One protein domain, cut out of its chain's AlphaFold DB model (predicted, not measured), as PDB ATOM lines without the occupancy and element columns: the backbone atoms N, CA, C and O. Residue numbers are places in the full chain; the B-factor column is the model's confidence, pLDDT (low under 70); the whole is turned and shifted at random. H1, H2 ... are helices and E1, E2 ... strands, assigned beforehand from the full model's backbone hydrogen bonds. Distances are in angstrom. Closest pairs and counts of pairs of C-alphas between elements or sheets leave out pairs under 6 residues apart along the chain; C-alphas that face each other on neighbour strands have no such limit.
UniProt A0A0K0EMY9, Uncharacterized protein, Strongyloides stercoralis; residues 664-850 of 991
ATOM      1  N   ARG A 664     -21.160  11.664  19.535       77.46
ATOM      2  CA  ARG A 664     -19.709  11.547  19.309       77.46
ATOM      3  C   ARG A 664     -19.029  12.918  19.343       77.46
ATOM      4  O   ARG A 664     -19.329  13.782  18.531       77.46
ATOM      5  N   MET A 665     -18.059  13.089  20.238       70.17
ATOM      6  CA  MET A 665     -17.219  14.285  20.354       70.17
ATOM      7  C   MET A 665     -16.205  14.394  19.202       70.17
ATOM      8  O   MET A 665     -15.787  13.391  18.617       70.17
ATOM      9  N   ARG A 666     -15.664  15.599  18.979       62.98
ATOM     10  CA  ARG A 666     -14.575  15.889  18.021       62.98
ATOM     11  C   ARG A 666     -13.303  15.069  18.261       62.98
ATOM     12  O   ARG A 666     -12.525  14.833  17.337       62.98
ATOM     13  N   SER A 667     -13.081  14.625  19.497       61.07
ATOM     14  CA  SER A 667     -11.980  13.736  19.886       61.07
ATOM     15  C   SER A 667     -12.179  12.275  19.443       61.07
ATOM     16  O   SER A 667     -11.239  11.482  19.534       61.07
ATOM     17  N   GLY A 668     -13.375  11.922  18.957       67.69
ATOM     18  CA  GLY A 668     -13.805  10.565  18.614       67.69
ATOM     19  C   GLY A 668     -14.447   9.795  19.774       67.69
ATOM     20  O   GLY A 668     -14.869   8.662  19.564       67.69
ATOM     21  N   ILE A 669     -14.520  10.393  20.966       68.99
ATOM     22  CA  ILE A 669     -15.141   9.818  22.166       68.99
ATOM     23  C   ILE A 669     -16.664   9.783  21.995       68.99
ATOM     24  O   ILE A 669     -17.239  10.762  21.534       68.99
ATOM     25  N   ILE A 670     -17.313   8.679  22.374       76.67
ATOM     26  CA  ILE A 670     -18.776   8.545  22.342       76.67
ATOM     27  C   ILE A 670     -19.318   8.741  23.764       76.67
ATOM     28  O   ILE A 670     -18.898   8.026  24.675       76.67
ATOM     29  N   CYS A 671     -20.223   9.695  23.961       77.23
ATOM     30  CA  CYS A 671     -20.906   9.925  25.234       77.23
ATOM     31  C   CYS A 671     -22.236   9.171  25.227       77.23
ATOM     32  O   CYS A 671     -23.032   9.381  24.319       77.23
ATOM     33  N   GLU A 672     -22.487   8.321  26.218       76.02
ATOM     34  CA  GLU A 672     -23.709   7.500  26.312       76.02
ATOM     35  C   GLU A 672     -24.957   8.345  26.626       76.02
ATOM     36  O   GLU A 672     -26.053   8.024  26.176       76.02
ATOM     37  N   ASN A 673     -24.781   9.456  27.348       70.96
ATOM     38  CA  ASN A 673     -25.868  10.304  27.856       70.96
ATOM     39  C   ASN A 673     -25.985  11.653  27.104       70.96
ATOM     40  O   ASN A 673     -26.564  12.607  27.630       70.96
ATOM     41  N   GLY A 674     -25.397  11.746  25.907       72.46
ATOM     42  CA  GLY A 674     -25.410  12.946  25.065       72.46
ATOM     43  C   GLY A 674     -24.195  13.866  25.222       72.46
ATOM     44  O   GLY A 674     -23.320  13.655  26.068       72.46
ATOM     45  N   CYS A 675     -24.122  14.888  24.366       71.89
ATOM     46  CA  CYS A 675     -23.007  15.838  24.282       71.89
ATOM     47  C   CYS A 675     -23.470  17.189  24.811       71.89
ATOM     48  O   CYS A 675     -24.489  17.710  24.372       71.89
ATOM     49  N   ARG A 676     -22.685  17.798  25.701       66.64
ATOM     50  CA  ARG A 676     -22.895  19.187  26.122       66.64
ATOM     51  C   ARG A 676     -22.276  20.173  25.120       66.64
ATOM     52  O   ARG A 676     -22.745  21.299  25.015       66.64
ATOM     53  N   SER A 677     -21.241  19.762  24.384       62.63
ATOM     54  CA  SER A 677     -20.601  20.509  23.290       62.63
ATOM     55  C   SER A 677     -19.807  19.550  22.392       62.63
ATOM     56  O   SER A 677     -19.612  18.389  22.752       62.63
ATOM     57  N   GLU A 678     -19.251  20.024  21.270       57.77
ATOM     58  CA  GLU A 678     -18.348  19.222  20.413       57.77
ATOM     59  C   GLU A 678     -17.132  18.639  21.161       57.77
ATOM     60  O   GLU A 678     -16.469  17.711  20.687       57.77
ATOM     61  N   ALA A 679     -16.822  19.207  22.327       61.90
ATOM     62  CA  ALA A 679     -15.709  18.840  23.184       61.90
ATOM     63  C   ALA A 679     -16.154  18.343  24.570       61.90
ATOM     64  O   ALA A 679     -15.282  18.141  25.411       61.90
ATOM     65  N   SER A 680     -17.454  18.110  24.822       64.67
ATOM     66  CA  SER A 680     -17.938  17.703  26.148       64.67
ATOM     67  C   SER A 680     -19.118  16.736  26.169       64.67
ATOM     68  O   SER A 680     -20.065  16.878  25.402       64.67
ATOM     69  N   CYS A 681     -19.089  15.779  27.104       68.28
ATOM     70  CA  CYS A 681     -20.206  14.874  27.390       68.28
ATOM     71  C   CYS A 681     -21.163  15.458  28.440       68.28
ATOM     72  O   CYS A 681     -20.729  16.060  29.428       68.28
ATOM     73  N   THR A 682     -22.459  15.199  28.280       74.01
ATOM     74  CA  THR A 682     -23.481  15.425  29.307       74.01
ATOM     75  C   THR A 682     -23.489  14.225  30.249       74.01
ATOM     76  O   THR A 682     -23.964  13.156  29.894       74.01
ATOM     77  N   CYS A 683     -22.940  14.380  31.455       70.01
ATOM     78  CA  CYS A 683     -22.846  13.292  32.430       70.01
ATOM     79  C   CYS A 683     -23.645  13.623  33.702       70.01
ATOM     80  O   CYS A 683     -23.315  14.617  34.356       70.01
ATOM     81  N   PRO A 684     -24.658  12.823  34.082       68.73
ATOM     82  CA  PRO A 684     -25.408  13.040  35.313       68.73
ATOM     83  C   PRO A 684     -24.533  12.783  36.546       68.73
ATOM     84  O   PRO A 684     -23.860  11.761  36.647       68.73
ATOM     85  N   LEU A 685     -24.599  13.699  37.516       59.71
ATOM     86  CA  LEU A 685     -23.746  13.739  38.715       59.71
ATOM     87  C   LEU A 685     -23.854  12.505  39.634       59.71
ATOM     88  O   LEU A 685     -23.005  12.318  40.502       59.71
ATOM     89  N   HIS A 686     -24.883  11.670  39.466       58.19
ATOM     90  CA  HIS A 686     -25.248  10.621  40.426       58.19
ATOM     91  C   HIS A 686     -25.320   9.207  39.843       58.19
ATOM     92  O   HIS A 686     -25.794   8.299  40.524       58.19
ATOM     93  N   GLN A 687     -24.866   8.988  38.607       55.95
ATOM     94  CA  GLN A 687     -24.904   7.648  38.026       55.95
ATOM     95  C   GLN A 687     -23.564   6.923  38.174       55.95
ATOM     96  O   GLN A 687     -22.505   7.436  37.826       55.95
ATOM     97  N   THR A 688     -23.631   5.683  38.661       56.38
ATOM     98  CA  THR A 688     -22.522   4.713  38.687       56.38
ATOM     99  C   THR A 688     -22.244   4.105  37.309       56.38
ATOM    100  O   THR A 688     -21.462   3.164  37.196       56.38
ATOM    101  N   THR A 689     -22.924   4.572  36.263       61.23
ATOM    102  CA  THR A 689     -22.778   4.084  34.893       61.23
ATOM    103  C   THR A 689     -21.719   4.895  34.142       61.23
ATOM    104  O   THR A 689     -21.522   6.081  34.415       61.23
ATOM    105  N   PRO A 690     -20.992   4.271  33.200       65.03
ATOM    106  CA  PRO A 690     -20.028   4.985  32.375       65.03
ATOM    107  C   PRO A 690     -20.745   6.019  31.500       65.03
ATOM    108  O   PRO A 690     -21.537   5.659  30.638       65.03
ATOM    109  N   CYS A 691     -20.438   7.302  31.695       75.54
ATOM    110  CA  CYS A 691     -20.929   8.367  30.811       75.54
ATOM    111  C   CYS A 691     -20.210   8.367  29.452       75.54
ATOM    112  O   CYS A 691     -20.752   8.796  28.436       75.54
ATOM    113  N   ILE A 692     -18.962   7.896  29.438       77.57
ATOM    114  CA  ILE A 692     -18.141   7.780  28.240       77.57
ATOM    115  C   ILE A 692     -18.097   6.307  27.834       77.57
ATOM    116  O   ILE A 692     -17.636   5.455  28.599       77.57
ATOM    117  N   ARG A 693     -18.533   5.998  26.611       78.49
ATOM    118  CA  ARG A 693     -18.562   4.631  26.093       78.49
ATOM    119  C   ARG A 693     -17.167   4.022  26.124       78.49
ATOM    120  O   ARG A 693     -16.241   4.531  25.500       78.49
ATOM    121  N   GLY A 694     -17.017   2.908  26.836       80.44
ATOM    122  CA  GLY A 694     -15.737   2.211  26.964       80.44
ATOM    123  C   GLY A 694     -14.757   2.813  27.975       80.44
ATOM    124  O   GLY A 694     -13.612   2.366  27.992       80.44
ATOM    125  N   LEU A 695     -15.179   3.765  28.821       83.26
ATOM    126  CA  LEU A 695     -14.400   4.289  29.949       83.26
ATOM    127  C   LEU A 695     -15.244   4.351  31.232       83.26
ATOM    128  O   LEU A 695     -16.259   5.041  31.299       83.26
ATOM    129  N   TYR A 696     -14.776   3.698  32.291       84.14
ATOM    130  CA  TYR A 696     -15.434   3.691  33.595       84.14
ATOM    131  C   TYR A 696     -14.437   3.994  34.716       84.14
ATOM    132  O   TYR A 696     -13.474   3.256  34.912       84.14
ATOM    133  N   CYS A 697     -14.669   5.076  35.459       81.18
ATOM    134  CA  CYS A 697     -13.789   5.557  36.526       81.18
ATOM    135  C   CYS A 697     -14.588   5.668  37.838       81.18
ATOM    136  O   CYS A 697     -15.154   6.725  38.109       81.18
ATOM    137  N   PRO A 698     -14.703   4.590  38.635       75.37
ATOM    138  CA  PRO A 698     -15.496   4.606  39.866       75.37
ATOM    139  C   PRO A 698     -14.832   5.413  40.981       75.37
ATOM    140  O   PRO A 698     -13.616   5.597  40.981       75.37
ATOM    141  N   SER A 699     -15.604   5.836  41.983       70.54
ATOM    142  CA  SER A 699     -15.051   6.512  43.161       70.54
ATOM    143  C   SER A 699     -14.061   5.623  43.927       70.54
ATOM    144  O   SER A 699     -14.281   4.423  44.097       70.54
ATOM    145  N   THR A 700     -12.997   6.229  44.447       70.68
ATOM    146  CA  THR A 700     -11.812   5.568  45.018       70.68
ATOM    147  C   THR A 700     -11.731   5.648  46.552       70.68
ATOM    148  O   THR A 700     -10.634   5.652  47.103       70.68
ATOM    149  N   SER A 701     -12.866   5.669  47.263       67.48
ATOM    150  CA  SER A 701     -12.928   5.882  48.727       67.48
ATOM    151  C   SER A 701     -12.030   4.957  49.560       67.48
ATOM    152  O   SER A 701     -11.495   5.387  50.577       67.48
ATOM    153  N   ASP A 702     -11.828   3.714  49.119       73.35
ATOM    154  CA  ASP A 702     -11.119   2.672  49.881       73.35
ATOM    155  C   ASP A 702      -9.708   2.364  49.349       73.35
ATOM    156  O   ASP A 702      -9.167   1.272  49.563       73.35
ATOM    157  N   VAL A 703      -9.106   3.289  48.595       79.90
ATOM    158  CA  VAL A 703      -7.756   3.107  48.047       79.90
ATOM    159  C   VAL A 703      -6.691   3.504  49.074       79.90
ATOM    160  O   VAL A 703      -6.667   4.626  49.570       79.90
ATOM    161  N   ILE A 704      -5.746   2.598  49.334       83.85
ATOM    162  CA  ILE A 704      -4.580   2.829  50.194       83.85
ATOM    163  C   ILE A 704      -3.306   2.736  49.352       83.85
ATOM    164  O   ILE A 704      -3.112   1.758  48.629       83.85
ATOM    165  N   ALA A 705      -2.407   3.714  49.478       85.08
ATOM    166  CA  ALA A 705      -1.085   3.690  48.856       85.08
ATOM    167  C   ALA A 705       0.008   3.596  49.926       85.08
ATOM    168  O   ALA A 705       0.002   4.348  50.901       85.08
ATOM    169  N   TYR A 706       0.968   2.693  49.739       86.15
ATOM    170  CA  TYR A 706       2.134   2.583  50.614       86.15
ATOM    171  C   TYR A 706       3.422   2.421  49.812       86.15
ATOM    172  O   TYR A 706       3.438   1.826  48.735       86.15
ATOM    173  N   TYR A 707       4.517   2.951  50.343       83.56
ATOM    174  CA  TYR A 707       5.839   2.797  49.754       83.56
ATOM    175  C   TYR A 707       6.519   1.535  50.290       83.56
ATOM    176  O   TYR A 707       6.752   1.423  51.494       83.56
ATOM    177  N   ASN A 708       6.850   0.605  49.394       83.90
ATOM    178  CA  ASN A 708       7.634  -0.585  49.702       83.90
ATOM    179  C   ASN A 708       9.123  -0.268  49.523       83.90
ATOM    180  O   ASN A 708       9.586   0.005  48.410       83.90
ATOM    181  N   GLN A 709       9.866  -0.310  50.630       78.66
ATOM    182  CA  GLN A 709      11.289   0.031  50.626       78.66
ATOM    183  C   GLN A 709      12.122  -1.027  49.899       78.66
ATOM    184  O   GLN A 709      13.067  -0.687  49.192       78.66
ATOM    185  N   THR A 710      11.755  -2.303  50.034       80.85
ATOM    186  CA  THR A 710      12.484  -3.434  49.450       80.85
ATOM    187  C   THR A 710      12.414  -3.436  47.927       80.85
ATOM    188  O   THR A 710      13.413  -3.702  47.266       80.85
ATOM    189  N   THR A 711      11.250  -3.128  47.353       82.19
ATOM    190  CA  THR A 711      11.041  -3.149  45.894       82.19
ATOM    191  C   THR A 711      11.177  -1.778  45.242       82.19
ATOM    192  O   THR A 711      11.088  -1.682  44.020       82.19
ATOM    193  N   SER A 712      11.386  -0.714  46.027       82.44
ATOM    194  CA  SER A 712      11.381   0.675  45.545       82.44
ATOM    195  C   SER A 712      10.127   1.012  44.724       82.44
ATOM    196  O   SER A 712      10.192   1.693  43.699       82.44
ATOM    197  N   THR A 713       8.968   0.521  45.174       83.51
ATOM    198  CA  THR A 713       7.684   0.709  44.487       83.51
ATOM    199  C   THR A 713       6.644   1.360  45.388       83.51
ATOM    200  O   THR A 713       6.611   1.132  46.598       83.51
ATOM    201  N   ILE A 714       5.755   2.150  44.791       84.61
ATOM    202  CA  ILE A 714       4.496   2.545  45.430       84.61
ATOM    203  C   ILE A 714       3.469   1.461  45.113       84.61
ATOM    204  O   ILE A 714       3.229   1.150  43.946       84.61
ATOM    205  N   ASN A 715       2.869   0.888  46.148       86.06
ATOM    206  CA  ASN A 715       1.869  -0.160  46.031       86.06
ATOM    207  C   ASN A 715       0.489   0.407  46.364       86.06
ATOM    208  O   ASN A 715       0.286   0.958  47.446       86.06
ATOM    209  N   ILE A 716      -0.452   0.251  45.434       83.50
ATOM    210  CA  ILE A 716      -1.828   0.746  45.547       83.50
ATOM    211  C   ILE A 716      -2.774  -0.431  45.769       83.50
ATOM    212  O   ILE A 716      -2.936  -1.289  44.893       83.50
ATOM    213  N   VAL A 717      -3.447  -0.449  46.913       83.11
ATOM    214  CA  VAL A 717      -4.350  -1.523  47.330       83.11
ATOM    215  C   VAL A 717      -5.771  -0.979  47.460       83.11
ATOM    216  O   VAL A 717      -6.012  -0.062  48.235       83.11
ATOM    217  N   ASN A 718      -6.717  -1.580  46.736       79.98
ATOM    218  CA  ASN A 718      -8.153  -1.388  46.936       79.98
ATOM    219  C   ASN A 718      -8.849  -2.748  46.832       79.98
ATOM    220  O   ASN A 718      -9.209  -3.218  45.752       79.98
ATOM    221  N   LYS A 719      -8.991  -3.408  47.982       76.39
ATOM    222  CA  LYS A 719      -9.489  -4.786  48.055       76.39
ATOM    223  C   LYS A 719     -10.917  -4.907  47.513       76.39
ATOM    224  O   LYS A 719     -11.224  -5.875  46.825       76.39
ATOM    225  N   GLN A 720     -11.773  -3.925  47.796       77.97
ATOM    226  CA  GLN A 720     -13.169  -3.932  47.361       77.97
ATOM    227  C   GLN A 720     -13.284  -3.796  45.842       77.97
ATOM    228  O   GLN A 720     -13.944  -4.608  45.198       77.97
ATOM    229  N   PHE A 721     -12.571  -2.837  45.254       78.69
ATOM    230  CA  PHE A 721     -12.552  -2.635  43.809       78.69
ATOM    231  C   PHE A 721     -12.007  -3.858  43.058       78.69
ATOM    232  O   PHE A 721     -12.617  -4.314  42.091       78.69
ATOM    233  N   TYR A 722     -10.898  -4.441  43.525       79.73
ATOM    234  CA  TYR A 722     -10.321  -5.625  42.880       79.73
ATOM    235  C   TYR A 722     -11.207  -6.862  43.011       79.73
ATOM    236  O   TYR A 722     -11.320  -7.623  42.051       79.73
ATOM    237  N   ASN A 723     -11.876  -7.047  44.151       79.19
ATOM    238  CA  ASN A 723     -12.865  -8.111  44.303       79.19
ATOM    239  C   ASN A 723     -14.035  -7.939  43.324       79.19
ATOM    240  O   ASN A 723     -14.466  -8.923  42.732       79.19
ATOM    241  N   ASN A 724     -14.503  -6.707  43.101       79.13
ATOM    242  CA  ASN A 724     -15.580  -6.437  42.146       79.13
ATOM    243  C   ASN A 724     -15.161  -6.763  40.704       79.13
ATOM    244  O   ASN A 724     -15.918  -7.419  39.999       79.13
ATOM    245  N   ILE A 725     -13.940  -6.400  40.288       77.63
ATOM    246  CA  ILE A 725     -13.409  -6.773  38.962       77.63
ATOM    247  C   ILE A 725     -13.331  -8.294  38.797       77.63
ATOM    248  O   ILE A 725     -13.652  -8.818  37.736       77.63
ATOM    249  N   ILE A 726     -12.874  -9.008  39.830       76.51
ATOM    250  CA  ILE A 726     -12.702 -10.467  39.773       76.51
ATOM    251  C   ILE A 726     -14.055 -11.186  39.709       76.51
ATOM    252  O   ILE A 726     -14.172 -12.203  39.026       76.51
ATOM    253  N   ASN A 727     -15.058 -10.676  40.425       79.37
ATOM    254  CA  ASN A 727     -16.356 -11.331  40.558       79.37
ATOM    255  C   ASN A 727     -17.340 -10.965  39.432       79.37
ATOM    256  O   ASN A 727     -18.243 -11.751  39.148       79.37
ATOM    257  N   ASP A 728     -17.176  -9.814  38.775       79.34
ATOM    258  CA  ASP A 728     -18.075  -9.349  37.718       79.34
ATOM    259  C   ASP A 728     -17.546  -9.701  36.314       79.34
ATOM    260  O   ASP A 728     -16.731  -8.999  35.707       79.34
ATOM    261  N   GLN A 729     -18.059 -10.803  35.759       73.98
ATOM    262  CA  GLN A 729     -17.712 -11.236  34.403       73.98
ATOM    263  C   GLN A 729     -18.157 -10.251  33.313       73.98
ATOM    264  O   GLN A 729     -17.569 -10.245  32.230       73.98
ATOM    265  N   ASN A 730     -19.181  -9.432  33.562       76.97
ATOM    266  CA  ASN A 730     -19.661  -8.461  32.582       76.97
ATOM    267  C   ASN A 730     -18.699  -7.274  32.483       76.97
ATOM    268  O   ASN A 730     -18.438  -6.801  31.373       76.97
ATOM    269  N   LEU A 731     -18.087  -6.855  33.597       74.20
ATOM    270  CA  LEU A 731     -17.040  -5.828  33.590       74.20
ATOM    271  C   LEU A 731     -15.823  -6.258  32.761       74.20
ATOM    272  O   LEU A 731     -15.366  -5.491  31.916       74.20
ATOM    273  N   VAL A 732     -15.339  -7.492  32.931       74.47
ATOM    274  CA  VAL A 732     -14.163  -8.009  32.194       74.47
ATOM    275  C   VAL A 732     -14.457  -8.237  30.703       74.47
ATOM    276  O   VAL A 732     -13.557  -8.161  29.870       74.47
ATOM    277  N   LYS A 733     -15.718  -8.494  30.334       78.32
ATOM    278  CA  LYS A 733     -16.145  -8.546  28.923       78.32
ATOM    279  C   LYS A 733     -16.225  -7.158  28.288       78.32
ATOM    280  O   LYS A 733     -15.928  -7.014  27.106       78.32
ATOM    281  N   THR A 734     -16.635  -6.157  29.064       79.92
ATOM    282  CA  THR A 734     -16.869  -4.789  28.577       79.92
ATOM    283  C   THR A 734     -15.573  -3.979  28.493       79.92
ATOM    284  O   THR A 734     -15.378  -3.214  27.546       79.92
ATOM    285  N   PHE A 735     -14.667  -4.165  29.455       85.35
ATOM    286  CA  PHE A 735     -13.403  -3.439  29.569       85.35
ATOM    287  C   PHE A 735     -12.223  -4.404  29.465       85.35
ATOM    288  O   PHE A 735     -12.174  -5.422  30.149       85.35
ATOM    289  N   THR A 736     -11.248  -4.077  28.619       86.72
ATOM    290  CA  THR A 736     -10.094  -4.951  28.362       86.72
ATOM    291  C   THR A 736      -8.913  -4.637  29.271       86.72
ATOM    292  O   THR A 736      -8.099  -5.514  29.553       86.72
ATOM    293  N   ASN A 737      -8.803  -3.391  29.736       90.07
ATOM    294  CA  ASN A 737      -7.629  -2.883  30.424       90.07
ATOM    295  C   ASN A 737      -8.030  -2.049  31.644       90.07
ATOM    296  O   ASN A 737      -9.095  -1.434  31.703       90.07
ATOM    297  N   LEU A 738      -7.123  -1.992  32.611       88.28
ATOM    298  CA  LEU A 738      -7.230  -1.194  33.820       88.28
ATOM    299  C   LEU A 738      -6.077  -0.185  33.859       88.28
ATOM    300  O   LEU A 738      -4.908  -0.559  33.783       88.28
ATOM    301  N   TYR A 739      -6.417   1.093  33.953       88.01
ATOM    302  CA  TYR A 739      -5.519   2.239  33.966       88.01
ATOM    303  C   TYR A 739      -5.362   2.795  35.384       88.01
ATOM    304  O   TYR A 739      -6.355   3.030  36.075       88.01
ATOM    305  N   PHE A 740      -4.115   3.040  35.783       87.27
ATOM    306  CA  PHE A 740      -3.749   3.690  37.039       87.27
ATOM    307  C   PHE A 740      -2.819   4.860  36.791       87.27
ATOM    308  O   PHE A 740      -1.855   4.713  36.040       87.27
ATOM    309  N   GLU A 741      -3.029   5.961  37.508       84.47
ATOM    310  CA  GLU A 741      -2.125   7.112  37.527       84.47
ATOM    311  C   GLU A 741      -1.978   7.674  38.944       84.47
ATOM    312  O   GLU A 741      -2.956   7.759  39.681       84.47
ATOM    313  N   ILE A 742      -0.757   8.069  39.311       84.53
ATOM    314  CA  ILE A 742      -0.476   8.942  40.456       84.53
ATOM    315  C   ILE A 742       0.216  10.202  39.933       84.53
ATOM    316  O   ILE A 742       1.234  10.101  39.240       84.53
ATOM    317  N   SER A 743      -0.296  11.377  40.304       78.48
ATOM    318  CA  SER A 743       0.256  12.681  39.926       78.48
ATOM    319  C   SER A 743       0.401  13.635  41.114       78.48
ATOM    320  O   SER A 743      -0.372  13.581  42.070       78.48
ATOM    321  N   GLU A 744       1.374  14.542  41.047       74.67
ATOM    322  CA  GLU A 744       1.512  15.638  42.015       74.67
ATOM    323  C   GLU A 744       0.464  16.744  41.780       74.67
ATOM    324  O   GLU A 744       0.224  17.119  40.628       74.67
ATOM    325  N   PRO A 745      -0.163  17.295  42.838       64.84
ATOM    326  CA  PRO A 745      -1.068  18.429  42.711       64.84
ATOM    327  C   PRO A 745      -0.255  19.724  42.574       64.84
ATOM    328  O   PRO A 745       0.098  20.360  43.564       64.84
ATOM    329  N   THR A 746       0.073  20.130  41.348       61.05
ATOM    330  CA  THR A 746       0.703  21.435  41.075       61.05
ATOM    331  C   THR A 746      -0.298  22.409  40.452       61.05
ATOM    332  O   THR A 746      -1.114  22.023  39.615       61.05
ATOM    333  N   LYS A 747      -0.231  23.688  40.855       53.50
ATOM    334  CA  LYS A 747      -1.006  24.786  40.241       53.50
ATOM    335  C   LYS A 747      -0.493  25.158  38.841       53.50
ATOM    336  O   LYS A 747      -1.269  25.662  38.039       53.50
ATOM    337  N   ASP A 748       0.771  24.861  38.537       52.16
ATOM    338  CA  ASP A 748       1.387  25.122  37.233       52.16
ATOM    339  C   ASP A 748       1.321  23.899  36.310       52.16
ATOM    340  O   ASP A 748       1.767  22.799  36.653       52.16
ATOM    341  N   SER A 749       0.773  24.103  35.109       51.82
ATOM    342  CA  SER A 749       0.464  23.063  34.118       51.82
ATOM    343  C   SER A 749       1.675  22.527  33.347       51.82
ATOM    344  O   SER A 749       1.518  21.625  32.522       51.82
ATOM    345  N   SER A 750       2.869  23.087  33.549       51.50
ATOM    346  CA  SER A 750       4.016  22.857  32.666       51.50
ATOM    347  C   SER A 750       4.884  21.651  33.049       51.50
ATOM    348  O   SER A 750       5.518  21.084  32.161       51.50
ATOM    349  N   TYR A 751       4.864  21.187  34.308       51.88
ATOM    350  CA  TYR A 751       5.687  20.055  34.772       51.88
ATOM    351  C   TYR A 751       4.995  19.244  35.879       51.88
ATOM    352  O   TYR A 751       5.336  19.349  37.053       51.88
ATOM    353  N   ILE A 752       4.015  18.414  35.511       62.64
ATOM    354  CA  ILE A 752       3.375  17.486  36.455       62.64
ATOM    355  C   ILE A 752       4.159  16.168  36.464       62.64
ATOM    356  O   ILE A 752       4.170  15.444  35.462       62.64
ATOM    357  N   ASN A 753       4.775  15.826  37.599       68.19
ATOM    358  CA  ASN A 753       5.321  14.488  37.822       68.19
ATOM    359  C   ASN A 753       4.168  13.481  37.866       68.19
ATOM    360  O   ASN A 753       3.335  13.514  38.774       68.19
ATOM    361  N   ARG A 754       4.118  12.592  36.870       75.44
ATOM    362  CA  ARG A 754       3.088  11.558  36.733       75.44
ATOM    363  C   ARG A 754       3.717  10.193  36.503       75.44
ATOM    364  O   ARG A 754       4.608  10.046  35.668       75.44
ATOM    365  N   ILE A 755       3.210   9.187  37.205       78.60
ATOM    366  CA  ILE A 755       3.505   7.778  36.940       78.60
ATOM    367  C   ILE A 755       2.184   7.095  36.636       78.60
ATOM    368  O   ILE A 755       1.244   7.192  37.420       78.60
ATOM    369  N   PHE A 756       2.122   6.377  35.517       82.54
ATOM    370  CA  PHE A 756       0.954   5.587  35.160       82.54
ATOM    371  C   PHE A 756       1.331   4.150  34.816       82.54
ATOM    372  O   PHE A 756       2.457   3.858  34.407       82.54
ATOM    373  N   LYS A 757       0.374   3.240  34.985       85.85
ATOM    374  CA  LYS A 757       0.510   1.829  34.634       85.85
ATOM    375  C   LYS A 757      -0.812   1.292  34.114       85.85
ATOM    376  O   LYS A 757      -1.866   1.543  34.690       85.85
ATOM    377  N   THR A 758      -0.723   0.501  33.056       85.03
ATOM    378  CA  THR A 758      -1.856  -0.224  32.486       85.03
ATOM    379  C   THR A 758      -1.725  -1.706  32.814       85.03
ATOM    380  O   THR A 758      -0.642  -2.284  32.696       85.03
ATOM    381  N   VAL A 759      -2.824  -2.332  33.223       85.27
ATOM    382  CA  VAL A 759      -2.929  -3.767  33.490       85.27
ATOM    383  C   VAL A 759      -3.943  -4.363  32.521       85.27
ATOM    384  O   VAL A 759      -5.085  -3.924  32.473       85.27
ATOM    385  N   ASP A 760      -3.522  -5.354  31.741       86.35
ATOM    386  CA  ASP A 760      -4.421  -6.133  30.885       86.35
ATOM    387  C   ASP A 760      -5.295  -7.049  31.757       86.35
ATOM    388  O   ASP A 760      -4.769  -7.853  32.535       86.35
ATOM    389  N   LEU A 761      -6.619  -6.916  31.644       84.47
ATOM    390  CA  LEU A 761      -7.592  -7.686  32.421       84.47
ATOM    391  C   LEU A 761      -7.783  -9.109  31.887       84.47
ATOM    392  O   LEU A 761      -8.302  -9.963  32.603       84.47
ATOM    393  N   LYS A 762      -7.324  -9.400  30.663       81.31
ATOM    394  CA  LYS A 762      -7.317 -10.763  30.107       81.31
ATOM    395  C   LYS A 762      -6.245 -11.638  30.758       81.31
ATOM    396  O   LYS A 762      -6.347 -12.865  30.743       81.31
ATOM    397  N   ASP A 763      -5.227 -11.028  31.363       82.59
ATOM    398  CA  ASP A 763      -4.174 -11.739  32.080       82.59
ATOM    399  C   ASP A 763      -4.632 -12.098  33.504       82.59
ATOM    400  O   ASP A 763      -4.369 -11.393  34.482       82.59
ATOM    401  N   VAL A 764      -5.307 -13.246  33.625       73.47
ATOM    402  CA  VAL A 764      -5.855 -13.771  34.892       73.47
ATOM    403  C   VAL A 764      -4.801 -13.827  36.010       73.47
ATOM    404  O   VAL A 764      -5.134 -13.642  37.184       73.47
ATOM    405  N   LYS A 765      -3.521 -14.060  35.679       76.80
ATOM    406  CA  LYS A 765      -2.434 -14.086  36.671       76.80
ATOM    407  C   LYS A 765      -2.163 -12.691  37.227       76.80
ATOM    408  O   LYS A 765      -2.042 -12.549  38.444       76.80
ATOM    409  N   LYS A 766      -2.115 -11.667  36.367       76.50
ATOM    410  CA  LYS A 766      -1.967 -10.269  36.801       76.50
ATOM    411  C   LYS A 766      -3.163  -9.809  37.622       76.50
ATOM    412  O   LYS A 766      -2.952  -9.207  38.668       76.50
ATOM    413  N   VAL A 767      -4.387 -10.152  37.214       71.80
ATOM    414  CA  VAL A 767      -5.612  -9.773  37.940       71.80
ATOM    415  C   VAL A 767      -5.653 -10.389  39.344       71.80
ATOM    416  O   VAL A 767      -5.946  -9.687  40.309       71.80
ATOM    417  N   LYS A 768      -5.271 -11.665  39.508       72.29
ATOM    418  CA  LYS A 768      -5.170 -12.293  40.841       72.29
ATOM    419  C   LYS A 768      -4.138 -11.609  41.745       72.29
ATOM    420  O   LYS A 768      -4.361 -11.512  42.950       72.29
ATOM    421  N   LEU A 769      -3.036 -11.121  41.173       75.32
ATOM    422  CA  LEU A 769      -1.982 -10.418  41.909       75.32
ATOM    423  C   LEU A 769      -2.440  -9.038  42.425       75.32
ATOM    424  O   LEU A 769      -1.958  -8.578  43.460       75.32
ATOM    425  N   LEU A 770      -3.415  -8.401  41.759       75.21
ATOM    426  CA  LEU A 770      -3.982  -7.119  42.200       75.21
ATOM    427  C   LEU A 770      -4.623  -7.220  43.590       75.21
ATOM    428  O   LEU A 770      -4.481  -6.307  44.398       75.21
ATOM    429  N   ASN A 771      -5.272  -8.345  43.902       68.88
ATOM    430  CA  ASN A 771      -5.936  -8.540  45.193       68.88
ATOM    431  C   ASN A 771      -4.942  -8.755  46.354       68.88
ATOM    432  O   ASN A 771      -5.256  -8.476  47.509       68.88
ATOM    433  N   THR A 772      -3.733  -9.252  46.065       69.09
ATOM    434  CA  THR A 772      -2.737  -9.595  47.094       69.09
ATOM    435  C   THR A 772      -1.718  -8.486  47.322       69.09
ATOM    436  O   THR A 772      -1.518  -8.072  48.464       69.09
ATOM    437  N   THR A 773      -1.075  -7.993  46.262       70.05
ATOM    438  CA  THR A 773      -0.004  -6.987  46.365       70.05
ATOM    439  C   THR A 773      -0.430  -5.595  45.918       70.05
ATOM    440  O   THR A 773       0.350  -4.654  46.059       70.05
ATOM    441  N   GLY A 774      -1.638  -5.455  45.366       77.31
ATOM    442  CA  GLY A 774      -2.051  -4.228  44.699       77.31
ATOM    443  C   GLY A 774      -1.286  -3.986  43.397       77.31
ATOM    444  O   GLY A 774      -0.568  -4.853  42.888       77.31
ATOM    445  N   VAL A 775      -1.426  -2.777  42.859       81.99
ATOM    446  CA  VAL A 775      -0.650  -2.321  41.700       81.99
ATOM    447  C   VAL A 775       0.672  -1.757  42.169       81.99
ATOM    448  O   VAL A 775       0.703  -0.780  42.910       81.99
ATOM    449  N   GLN A 776       1.758  -2.359  41.696       84.09
ATOM    450  CA  GLN A 776       3.116  -1.896  41.964       84.09
ATOM    451  C   GLN A 776       3.547  -0.892  40.890       84.09
ATOM    452  O   GLN A 776       3.607  -1.246  39.703       84.09
ATOM    453  N   LEU A 777       3.860   0.334  41.301       81.67
ATOM    454  CA  LEU A 777       4.422   1.395  40.469       81.67
ATOM    455  C   LEU A 777       5.916   1.550  40.794       81.67
ATOM    456  O   LEU A 777       6.242   1.970  41.907       81.67
ATOM    457  N   PRO A 778       6.831   1.187  39.878       78.63
ATOM    458  CA  PRO A 778       8.261   1.349  40.111       78.63
ATOM    459  C   PRO A 778       8.639   2.832  40.114       78.63
ATOM    460  O   PRO A 778       8.246   3.576  39.214       78.63
ATOM    461  N   LEU A 779       9.415   3.256  41.111       72.10
ATOM    462  CA  LEU A 779       9.996   4.595  41.129       72.10
ATOM    463  C   LEU A 779      11.244   4.621  40.246       72.10
ATOM    464  O   LEU A 779      12.165   3.830  40.434       72.10
ATOM    465  N   THR A 780      11.277   5.530  39.274       66.18
ATOM    466  CA  THR A 780      12.494   5.832  38.513       66.18
ATOM    467  C   THR A 780      13.312   6.891  39.257       66.18
ATOM    468  O   THR A 780      12.754   7.698  40.001       66.18
ATOM    469  N   ASN A 781      14.632   6.934  39.037       54.56
ATOM    470  CA  ASN A 781      15.567   7.852  39.720       54.56
ATOM    471  C   ASN A 781      15.247   9.357  39.564       54.56
ATOM    472  O   ASN A 781      15.904  10.186  40.184       54.56
ATOM    473  N   TYR A 782      14.259   9.715  38.742       51.67
ATOM    474  CA  TYR A 782      13.898  11.091  38.411       51.67
ATOM    475  C   TYR A 782      12.670  11.619  39.165       51.67
ATOM    476  O   TYR A 782      12.362  12.797  39.028       51.67
ATOM    477  N   ILE A 783      11.965  10.792  39.951       57.70
ATOM    478  CA  ILE A 783      10.723  11.204  40.625       57.70
ATOM    479  C   ILE A 783      10.868  11.027  42.142       57.70
ATOM    480  O   ILE A 783      10.801   9.919  42.675       57.70
ATOM    481  N   THR A 784      11.081  12.137  42.852       58.11
ATOM    482  CA  THR A 784      11.265  12.178  44.308       58.11
ATOM    483  C   THR A 784       9.938  12.408  45.034       58.11
ATOM    484  O   THR A 784       9.598  13.524  45.415       58.11
ATOM    485  N   TYR A 785       9.192  11.334  45.302       61.23
ATOM    486  CA  TYR A 785       8.016  11.410  46.176       61.23
ATOM    487  C   TYR A 785       8.442  11.708  47.621       61.23
ATOM    488  O   TYR A 785       9.152  10.916  48.253       61.23
ATOM    489  N   LYS A 786       8.008  12.848  48.168       61.11
ATOM    490  CA  LYS A 786       8.259  13.202  49.569       61.11
ATOM    491  C   LYS A 786       7.374  12.347  50.478       61.11
ATOM    492  O   LYS A 786       6.148  12.413  50.437       61.11
ATOM    493  N   ARG A 787       7.999  11.558  51.352       56.49
ATOM    494  CA  ARG A 787       7.293  10.782  52.383       56.49
ATOM    495  C   ARG A 787       6.834  11.729  53.495       56.49
ATOM    496  O   ARG A 787       7.652  12.481  54.015       56.49
ATOM    497  N   GLY A 788       5.554  11.703  53.858       56.18
ATOM    498  CA  GLY A 788       5.038  12.483  54.988       56.18
ATOM    499  C   GLY A 788       3.548  12.797  54.889       56.18
ATOM    500  O   GLY A 788       3.004  12.881  53.793       56.18
ATOM    501  N   LEU A 789       2.916  13.013  56.047       54.30
ATOM    502  CA  LEU A 789       1.478  13.297  56.215       54.30
ATOM    503  C   LEU A 789       0.987  14.549  55.461       54.30
ATOM    504  O   LEU A 789      -0.213  14.721  55.274       54.30
ATOM    505  N   ASN A 790       1.910  15.399  55.001       59.26
ATOM    506  CA  ASN A 790       1.601  16.679  54.365       59.26
ATOM    507  C   ASN A 790       1.662  16.633  52.829       59.26
ATOM    508  O   ASN A 790       1.370  17.640  52.190       59.26
ATOM    509  N   ASN A 791       2.053  15.504  52.226       67.54
ATOM    510  CA  ASN A 791       2.137  15.381  50.770       67.54
ATOM    511  C   ASN A 791       0.925  14.605  50.258       67.54
ATOM    512  O   ASN A 791       0.845  13.382  50.387       67.54
ATOM    513  N   ILE A 792      -0.028  15.347  49.706       73.94
ATOM    514  CA  ILE A 792      -1.228  14.804  49.078       73.94
ATOM    515  C   ILE A 792      -0.914  14.580  47.601       73.94
ATOM    516  O   ILE A 792      -0.373  15.466  46.947       73.94
ATOM    517  N   TYR A 793      -1.248  13.404  47.081       79.02
ATOM    518  CA  TYR A 793      -1.111  13.060  45.668       79.02
ATOM    519  C   TYR A 793      -2.486  12.842  45.050       79.02
ATOM    520  O   TYR A 793      -3.407  12.427  45.748       79.02
ATOM    521  N   SER A 794      -2.620  13.082  43.746       79.84
ATOM    522  CA  SER A 794      -3.827  12.731  42.999       79.84
ATOM    523  C   SER A 794      -3.709  11.308  42.449       79.84
ATOM    524  O   SER A 794      -2.720  10.998  41.787       79.84
ATOM    525  N   ILE A 795      -4.691  10.445  42.710       83.60
ATOM    526  CA  ILE A 795      -4.753   9.069  42.196       83.60
ATOM    527  C   ILE A 795      -5.932   8.869  41.249       83.60
ATOM    528  O   ILE A 795      -7.052   9.172  41.618       83.60
ATOM    529  N   TYR A 796      -5.715   8.285  40.075       84.85
ATOM    530  CA  TYR A 796      -6.794   7.960  39.143       84.85
ATOM    531  C   TYR A 796      -6.873   6.464  38.850       84.85
ATOM    532  O   TYR A 796      -5.847   5.802  38.669       84.85
ATOM    533  N   LEU A 797      -8.102   5.946  38.775       86.62
ATOM    534  CA  LEU A 797      -8.396   4.520  38.622       86.62
ATOM    535  C   LEU A 797      -9.500   4.269  37.592       86.62
ATOM    536  O   LEU A 797     -10.672   4.438  37.908       86.62
ATOM    537  N   CYS A 798      -9.171   3.823  36.381       86.23
ATOM    538  CA  CYS A 798     -10.175   3.685  35.321       86.23
ATOM    539  C   CYS A 798     -10.090   2.350  34.583       86.23
ATOM    540  O   CYS A 798      -9.021   1.924  34.161       86.23
ATOM    541  N   LEU A 799     -11.234   1.717  34.360       88.08
ATOM    542  CA  LEU A 799     -11.405   0.612  33.425       88.08
ATOM    543  C   LEU A 799     -11.649   1.180  32.026       88.08
ATOM    544  O   LEU A 799     -12.440   2.109  31.866       88.08
ATOM    545  N   TYR A 800     -10.978   0.636  31.014       88.59
ATOM    546  CA  TYR A 800     -11.177   1.070  29.637       88.59
ATOM    547  C   TYR A 800     -11.130  -0.088  28.640       88.59
ATOM    548  O   TYR A 800     -10.525  -1.134  28.884       88.59
ATOM    549  N   ASN A 801     -11.785   0.104  27.500       86.78
ATOM    550  CA  ASN A 801     -11.701  -0.806  26.367       86.78
ATOM    551  C   ASN A 801     -10.669  -0.287  25.355       86.78
ATOM    552  O   ASN A 801     -10.853   0.783  24.777       86.78
ATOM    553  N   ASP A 802      -9.585  -1.033  25.144       83.46
ATOM    554  CA  ASP A 802      -8.464  -0.648  24.275       83.46
ATOM    555  C   ASP A 802      -8.851  -0.591  22.788       83.46
ATOM    556  O   ASP A 802      -8.190   0.090  22.006       83.46
ATOM    557  N   THR A 803      -9.964  -1.221  22.388       81.93
ATOM    558  CA  THR A 803     -10.504  -1.049  21.029       81.93
ATOM    559  C   THR A 803     -11.082   0.350  20.809       81.93
ATOM    560  O   THR A 803     -11.114   0.815  19.673       81.93
ATOM    561  N   ILE A 804     -11.517   1.025  21.880       74.86
ATOM    562  CA  ILE A 804     -12.103   2.375  21.847       74.86
ATOM    563  C   ILE A 804     -11.049   3.422  22.257       74.86
ATOM    564  O   ILE A 804     -10.848   4.417  21.560       74.86
ATOM    565  N   PHE A 805     -10.322   3.173  23.350       74.16
ATOM    566  CA  PHE A 805      -9.263   4.031  23.893       74.16
ATOM    567  C   PHE A 805      -7.885   3.410  23.674       74.16
ATOM    568  O   PHE A 805      -7.233   2.956  24.616       74.16
ATOM    569  N   LYS A 806      -7.435   3.396  22.419       75.11
ATOM    570  CA  LYS A 806      -6.183   2.742  22.028       75.11
ATOM    571  C   LYS A 806      -4.986   3.390  22.729       75.11
ATOM    572  O   LYS A 806      -4.670   4.550  22.465       75.11
ATOM    573  N   GLY A 807      -4.329   2.641  23.617       72.03
ATOM    574  CA  GLY A 807      -3.205   3.116  24.438       72.03
ATOM    575  C   GLY A 807      -3.598   3.863  25.725       72.03
ATOM    576  O   GLY A 807      -2.725   4.362  26.435       72.03
ATOM    577  N   GLY A 808      -4.890   3.882  26.061       77.66
ATOM    578  CA  GLY A 808      -5.416   4.311  27.354       77.66
ATOM    579  C   GLY A 808      -5.817   5.791  27.469       77.66
ATOM    580  O   GLY A 808      -5.567   6.594  26.566       77.66
ATOM    581  N   PRO A 809      -6.446   6.170  28.602       78.25
ATOM    582  CA  PRO A 809      -7.036   7.498  28.819       78.25
ATOM    583  C   PRO A 809      -6.033   8.660  28.725       78.25
ATOM    584  O   PRO A 809      -6.369   9.737  28.233       78.25
ATOM    585  N   SER A 810      -4.778   8.436  29.127       74.16
ATOM    586  CA  SER A 810      -3.730   9.468  29.189       74.16
ATOM    587  C   SER A 810      -3.353  10.080  27.841       74.16
ATOM    588  O   SER A 810      -2.928  11.236  27.783       74.16
ATOM    589  N   ILE A 811      -3.526   9.341  26.742       70.12
ATOM    590  CA  ILE A 811      -3.240   9.821  25.379       70.12
ATOM    591  C   ILE A 811      -4.193  10.955  24.982       70.12
ATOM    592  O   ILE A 811      -3.860  11.810  24.160       70.12
ATOM    593  N   TYR A 812      -5.375  10.985  25.588       66.57
ATOM    594  CA  TYR A 812      -6.440  11.920  25.265       66.57
ATOM    595  C   TYR A 812      -6.473  13.123  26.216       66.57
ATOM    596  O   TYR A 812      -7.333  13.981  26.055       66.57
ATOM    597  N   TYR A 813      -5.530  13.236  27.162       67.28
ATOM    598  CA  TYR A 813      -5.445  14.398  28.059       67.28
ATOM    599  C   TYR A 813      -5.192  15.705  27.298       67.28
ATOM    600  O   TYR A 813      -5.768  16.728  27.643       67.28
ATOM    601  N   ASN A 814      -4.362  15.656  26.246       53.06
ATOM    602  CA  ASN A 814      -3.856  16.847  25.550       53.06
ATOM    603  C   ASN A 814      -4.229  16.891  24.052       53.06
ATOM    604  O   ASN A 814      -3.631  17.655  23.291       53.06
ATOM    605  N   LYS A 815      -5.175  16.063  23.579       52.04
ATOM    606  CA  LYS A 815      -5.633  16.108  22.177       52.04
ATOM    607  C   LYS A 815      -6.515  17.351  21.944       52.04
ATOM    608  O   LYS A 815      -7.728  17.276  22.060       52.04
ATOM    609  N   LEU A 816      -5.844  18.466  21.627       39.05
ATOM    610  CA  LEU A 816      -6.290  19.750  21.052       39.05
ATOM    611  C   LEU A 816      -7.811  20.003  20.968       39.05
ATOM    612  O   LEU A 816      -8.442  19.704  19.952       39.05
ATOM    613  N   THR A 817      -8.334  20.711  21.968       33.32
ATOM    614  CA  THR A 817      -9.524  21.574  21.875       33.32
ATOM    615  C   THR A 817      -9.275  22.833  22.718       33.32
ATOM    616  O   THR A 817      -8.705  22.704  23.804       33.32
ATOM    617  N   PRO A 818      -9.667  24.043  22.276       29.83
ATOM    618  CA  PRO A 818      -9.753  25.193  23.173       29.83
ATOM    619  C   PRO A 818     -10.818  24.900  24.248       29.83
ATOM    620  O   PRO A 818     -11.896  24.405  23.932       29.83
ATOM    621  N   ILE A 819     -10.456  25.127  25.509       35.38
ATOM    622  CA  ILE A 819     -11.208  24.904  26.766       35.38
ATOM    623  C   ILE A 819     -12.243  26.062  26.922       35.38
ATOM    624  O   ILE A 819     -11.952  27.141  26.404       35.38
ATOM    625  N   PRO A 820     -13.420  25.887  27.581       35.20
ATOM    626  CA  PRO A 820     -13.492  25.212  28.865       35.20
ATOM    627  C   PRO A 820     -14.584  24.154  29.072       35.20
ATOM    628  O   PRO A 820     -15.748  24.340  28.746       35.20
ATOM    629  N   PHE A 821     -14.160  23.067  29.733       37.74
ATOM    630  CA  PHE A 821     -14.938  21.984  30.355       37.74
ATOM    631  C   PHE A 821     -15.295  20.767  29.474       37.74
ATOM    632  O   PHE A 821     -16.326  20.769  28.809       37.74
ATOM    633  N   ALA A 822     -14.447  19.715  29.571       52.66
ATOM    634  CA  ALA A 822     -14.704  18.255  29.454       52.66
ATOM    635  C   ALA A 822     -13.573  17.467  28.759       52.66
ATOM    636  O   ALA A 822     -13.776  16.652  27.854       52.66
ATOM    637  N   THR A 823     -12.346  17.661  29.226       62.79
ATOM    638  CA  THR A 823     -11.265  16.719  28.919       62.79
ATOM    639  C   THR A 823     -11.492  15.388  29.653       62.79
ATOM    640  O   THR A 823     -12.196  15.334  30.663       62.79
ATOM    641  N   ILE A 824     -10.850  14.295  29.211       69.07
ATOM    642  CA  ILE A 824     -10.837  13.039  29.992       69.07
ATOM    643  C   ILE A 824     -10.315  13.293  31.417       69.07
ATOM    644  O   ILE A 824     -10.800  12.691  32.372       69.07
ATOM    645  N   LYS A 825      -9.380  14.239  31.574       71.37
ATOM    646  CA  LYS A 825      -8.873  14.667  32.879       71.37
ATOM    647  C   LYS A 825      -9.972  15.289  33.746       71.37
ATOM    648  O   LYS A 825     -10.038  14.970  34.929       71.37
ATOM    649  N   ASP A 826     -10.852  16.114  33.181       66.98
ATOM    650  CA  ASP A 826     -11.981  16.701  33.918       66.98
ATOM    651  C   ASP A 826     -12.981  15.626  34.354       66.98
ATOM    652  O   ASP A 826     -13.443  15.646  35.493       66.98
ATOM    653  N   TYR A 827     -13.272  14.648  33.486       70.49
ATOM    654  CA  TYR A 827     -14.097  13.487  33.840       70.49
ATOM    655  C   TYR A 827     -13.481  12.721  35.019       70.49
ATOM    656  O   TYR A 827     -14.135  12.492  36.034       70.49
ATOM    657  N   MET A 828     -12.191  12.404  34.930       74.30
ATOM    658  CA  MET A 828     -11.471  11.686  35.980       74.30
ATOM    659  C   MET A 828     -11.372  12.489  37.289       74.30
ATOM    660  O   MET A 828     -11.447  11.904  38.364       74.30
ATOM    661  N   SER A 829     -11.260  13.819  37.210       70.96
ATOM    662  CA  SER A 829     -11.190  14.713  38.379       70.96
ATOM    663  C   SER A 829     -12.551  14.946  39.040       70.96
ATOM    664  O   SER A 829     -12.614  15.159  40.245       70.96
ATOM    665  N   ARG A 830     -13.649  14.921  38.270       67.16
ATOM    666  CA  ARG A 830     -15.012  15.155  38.775       67.16
ATOM    667  C   ARG A 830     -15.612  13.918  39.443       67.16
ATOM    668  O   ARG A 830     -16.311  14.057  40.440       67.16
ATOM    669  N   TYR A 831     -15.361  12.729  38.894       64.46
ATOM    670  CA  TYR A 831     -15.975  11.478  39.366       64.46
ATOM    671  C   TYR A 831     -15.138  10.713  40.390       64.46
ATOM    672  O   TYR A 831     -15.632   9.770  41.012       64.46
ATOM    673  N   GLN A 832     -13.884  11.109  40.596       68.60
ATOM    674  CA  GLN A 832     -13.019  10.473  41.573       68.60
ATOM    675  C   GLN A 832     -12.417  11.540  42.492       68.60
ATOM    676  O   GLN A 832     -11.781  12.493  42.046       68.60
ATOM    677  N   ASN A 833     -12.661  11.403  43.794       59.24
ATOM    678  CA  ASN A 833     -12.128  12.311  44.800       59.24
ATOM    679  C   ASN A 833     -10.722  11.825  45.183       59.24
ATOM    680  O   ASN A 833     -10.566  10.881  45.954       59.24
ATOM    681  N   ASN A 834      -9.699  12.409  44.562       64.39
ATOM    682  CA  ASN A 834      -8.449  11.689  44.295       64.39
ATOM    683  C   ASN A 834      -7.286  11.986  45.221       64.39
ATOM    684  O   ASN A 834      -6.151  11.687  44.872       64.39
ATOM    685  N   ASN A 835      -7.523  12.546  46.394       74.44
ATOM    686  CA  ASN A 835      -6.433  12.896  47.290       74.44
ATOM    687  C   ASN A 835      -6.010  11.681  48.122       74.44
ATOM    688  O   ASN A 835      -6.739  11.248  49.011       74.44
ATOM    689  N   ILE A 836      -4.817  11.146  47.851       77.64
ATOM    690  CA  ILE A 836      -4.234  10.015  48.578       77.64
ATOM    691  C   ILE A 836      -2.925  10.400  49.265       77.64
ATOM    692  O   ILE A 836      -2.111  11.158  48.733       77.64
ATOM    693  N   GLN A 837      -2.705   9.838  50.452       80.07
ATOM    694  CA  GLN A 837      -1.429   9.908  51.159       80.07
ATOM    695  C   GLN A 837      -0.645   8.614  50.937       80.07
ATOM    696  O   GLN A 837      -1.197   7.518  51.042       80.07
ATOM    697  N   ILE A 838       0.654   8.734  50.653       79.90
ATOM    698  CA  ILE A 838       1.548   7.578  50.519       79.90
ATOM    699  C   ILE A 838       2.128   7.247  51.898       79.90
ATOM    700  O   ILE A 838       2.956   7.982  52.438       79.90
ATOM    701  N   LEU A 839       1.699   6.121  52.458       82.52
ATOM    702  CA  LEU A 839       2.096   5.652  53.784       82.52
ATOM    703  C   LEU A 839       3.470   4.971  53.758       82.52
ATOM    704  O   LEU A 839       3.884   4.402  52.744       82.52
ATOM    705  N   SER A 840       4.169   4.965  54.894       81.04
ATOM    706  CA  SER A 840       5.319   4.073  55.067       81.04
ATOM    707  C   SER A 840       4.857   2.619  55.209       81.04
ATOM    708  O   SER A 840       3.749   2.340  55.677       81.04
ATOM    709  N   GLU A 841       5.721   1.680  54.825       81.36
ATOM    710  CA  GLU A 841       5.442   0.246  54.946       81.36
ATOM    711  C   GLU A 841       5.098  -0.174  56.389       81.36
ATOM    712  O   GLU A 841       4.199  -0.990  56.597       81.36
ATOM    713  N   ASP A 842       5.748   0.428  57.388       81.16
ATOM    714  CA  ASP A 842       5.520   0.137  58.811       81.16
ATOM    715  C   ASP A 842       4.130   0.583  59.276       81.16
ATOM    716  O   ASP A 842       3.423  -0.147  59.979       81.16
ATOM    717  N   ILE A 843       3.696   1.765  58.827       80.74
ATOM    718  CA  ILE A 843       2.362   2.296  59.118       80.74
ATOM    719  C   ILE A 843       1.296   1.421  58.445       80.74
ATOM    720  O   ILE A 843       0.296   1.076  59.078       80.74
ATOM    721  N   PHE A 844       1.526   0.990  57.201       79.39
ATOM    722  CA  PHE A 844       0.623   0.077  56.496       79.39
ATOM    723  C   PHE A 844       0.499  -1.282  57.201       79.39
ATOM    724  O   PHE A 844      -0.614  -1.771  57.403       79.39
ATOM    725  N   LYS A 845       1.617  -1.881  57.636       81.22
ATOM    726  CA  LYS A 845       1.615  -3.129  58.420       81.22
ATOM    727  C   LYS A 845       0.851  -2.963  59.737       81.22
ATOM    728  O   LYS A 845       0.053  -3.831  60.086       81.22
ATOM    729  N   THR A 846       1.029  -1.829  60.414       78.67
ATOM    730  CA  THR A 846       0.320  -1.508  61.663       78.67
ATOM    731  C   THR A 846      -1.186  -1.346  61.441       78.67
ATOM    732  O   THR A 846      -1.978  -1.889  62.208       78.67
ATOM    733  N   MET A 847      -1.605  -0.659  60.372       71.71
ATOM    734  CA  MET A 847      -3.024  -0.503  60.024       71.71
ATOM    735  C   MET A 847      -3.679  -1.824  59.628       71.71
ATOM    736  O   MET A 847      -4.779  -2.125  60.084       71.71
ATOM    737  N   LYS A 848      -2.986  -2.653  58.838       69.48
ATOM    738  CA  LYS A 848      -3.467  -3.985  58.451       69.48
ATOM    739  C   LYS A 848      -3.622  -4.915  59.663       69.48
ATOM    740  O   LYS A 848      -4.498  -5.771  59.652       69.48
ATOM    741  N   GLY A 849      -2.806  -4.727  60.703       59.98
ATOM    742  CA  GLY A 849      -2.901  -5.454  61.973       59.98
ATOM    743  C   GLY A 849      -3.974  -4.940  62.946       59.98
ATOM    744  O   GLY A 849      -4.349  -5.677  63.850       59.98
ATOM    745  N   LYS A 850      -4.491  -3.714  62.770       53.36
ATOM    746  CA  LYS A 850      -5.486  -3.071  63.661       53.36
ATOM    747  C   LYS A 850      -6.926  -3.093  63.125       53.36
ATOM    748  O   LYS A 850      -7.773  -2.351  63.613       53.36
TER     749      LYS A 850
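What this domain is: This is residues 664 to 850 of the 991 residues of an uncharacterized protein of Strongyloides stercoralis (UniProt A0A0K0EMY9). One seven-stranded sheet is curled like part of a barrel and folded back on itself, E5, E4 and E7 facing E2, E3 and E6, with E8 as the hinge; its edge strands E5 and E6 come close together. H3 packs on this sheet with H1 side by side with it, H5 only grazes the sheet at E7, and E1 and H6 lie far out at opposite ends of the longest axis. The 187 printed residues run E1 E2 E3 H1 H2 E4 E5 H3 E6 E7 H4 H5 E8 H6; the mixed sheet has the order E5 E4 E7 E8 E2 E3 E6. The class is mixed, helices and strands, with 92 residues, under half, in named elements; the whole is compact, radius of gyration of the C-alphas 16.9 A, spanning 49 by 41 by 29 A.

Where its parts are: Find C-alpha 792 at (-1.228, 14.804, 49.078); from there E7 runs 25.8 A to C-alpha 800 at (-11.177, 1.070, 29.637). Beside it look for E4, residues 737 to 743, 19.9 A, then E5, 754 to 760, 20.1 A. The other strands are E8, 835 to 840, 16.6 A; E2, 704 to 708; E3, 713 to 717; E6, 775 to 778; and E1, 675 to 677. The helices are H1, 719 to 727; H2, 729 to 734; H3, 764 to 773, 14.6 A; H4, 809 to 812; H5, 824 to 831; and H6, 841 to 849, ending at C-alpha (-2.901, -5.454, 61.973).

How they stand to each other: In the strongly twisted sheet, E4 is antiparallel to E7, with N 739 and O 798 2.7 A apart, and forms a hairpin with E5, N 738 to O 759 being 2.8 A. E7 is antiparallel to E8, N 836 to O 793 2.8 A; E8 is parallel to E2, N 707 to O 839 2.9 A. E2 and E3 form a hairpin, N 715 to O 706 2.8 A, and E3 is antiparallel to E6, N 777 to O 714 2.8 A. The closest C-alphas of E5 and E6 are those of Lys 757 and Leu 777, 7.0 A. H3 is on the sheet at a height of 8.3 A; it touches H1, closest C-alphas Tyr 722 and Asn 771, 5.8 A, at a shallow tilt of 19 degrees, opposite ways. On the same face, H6 stands up from the sheet over E8. H2, H4 and H5 only graze the sheet; H4 and H5 only just touch, with 3 pairs of C-alphas within 8 A, closest Tyr 812 and Ile 824, 6.6 A. E1 pairs with no named strand. Every O i to N i+4 pair is within hydrogen-bond range in H1, H2, H5 and H6; H3 has 4 of 6, and H4 is too short for one.

The domain as a whole: The C-alphas farthest apart are those of Glu 678 and Gly 849, 50.7 A. The printed part has no cut. The links E1 to E2, E6 to E7 and H4 to H5 are long. Mean pLDDT of the printed part is 72.3; 63 residues are under 70, among them 745 to 753, 780 to 791 and 812 to 824.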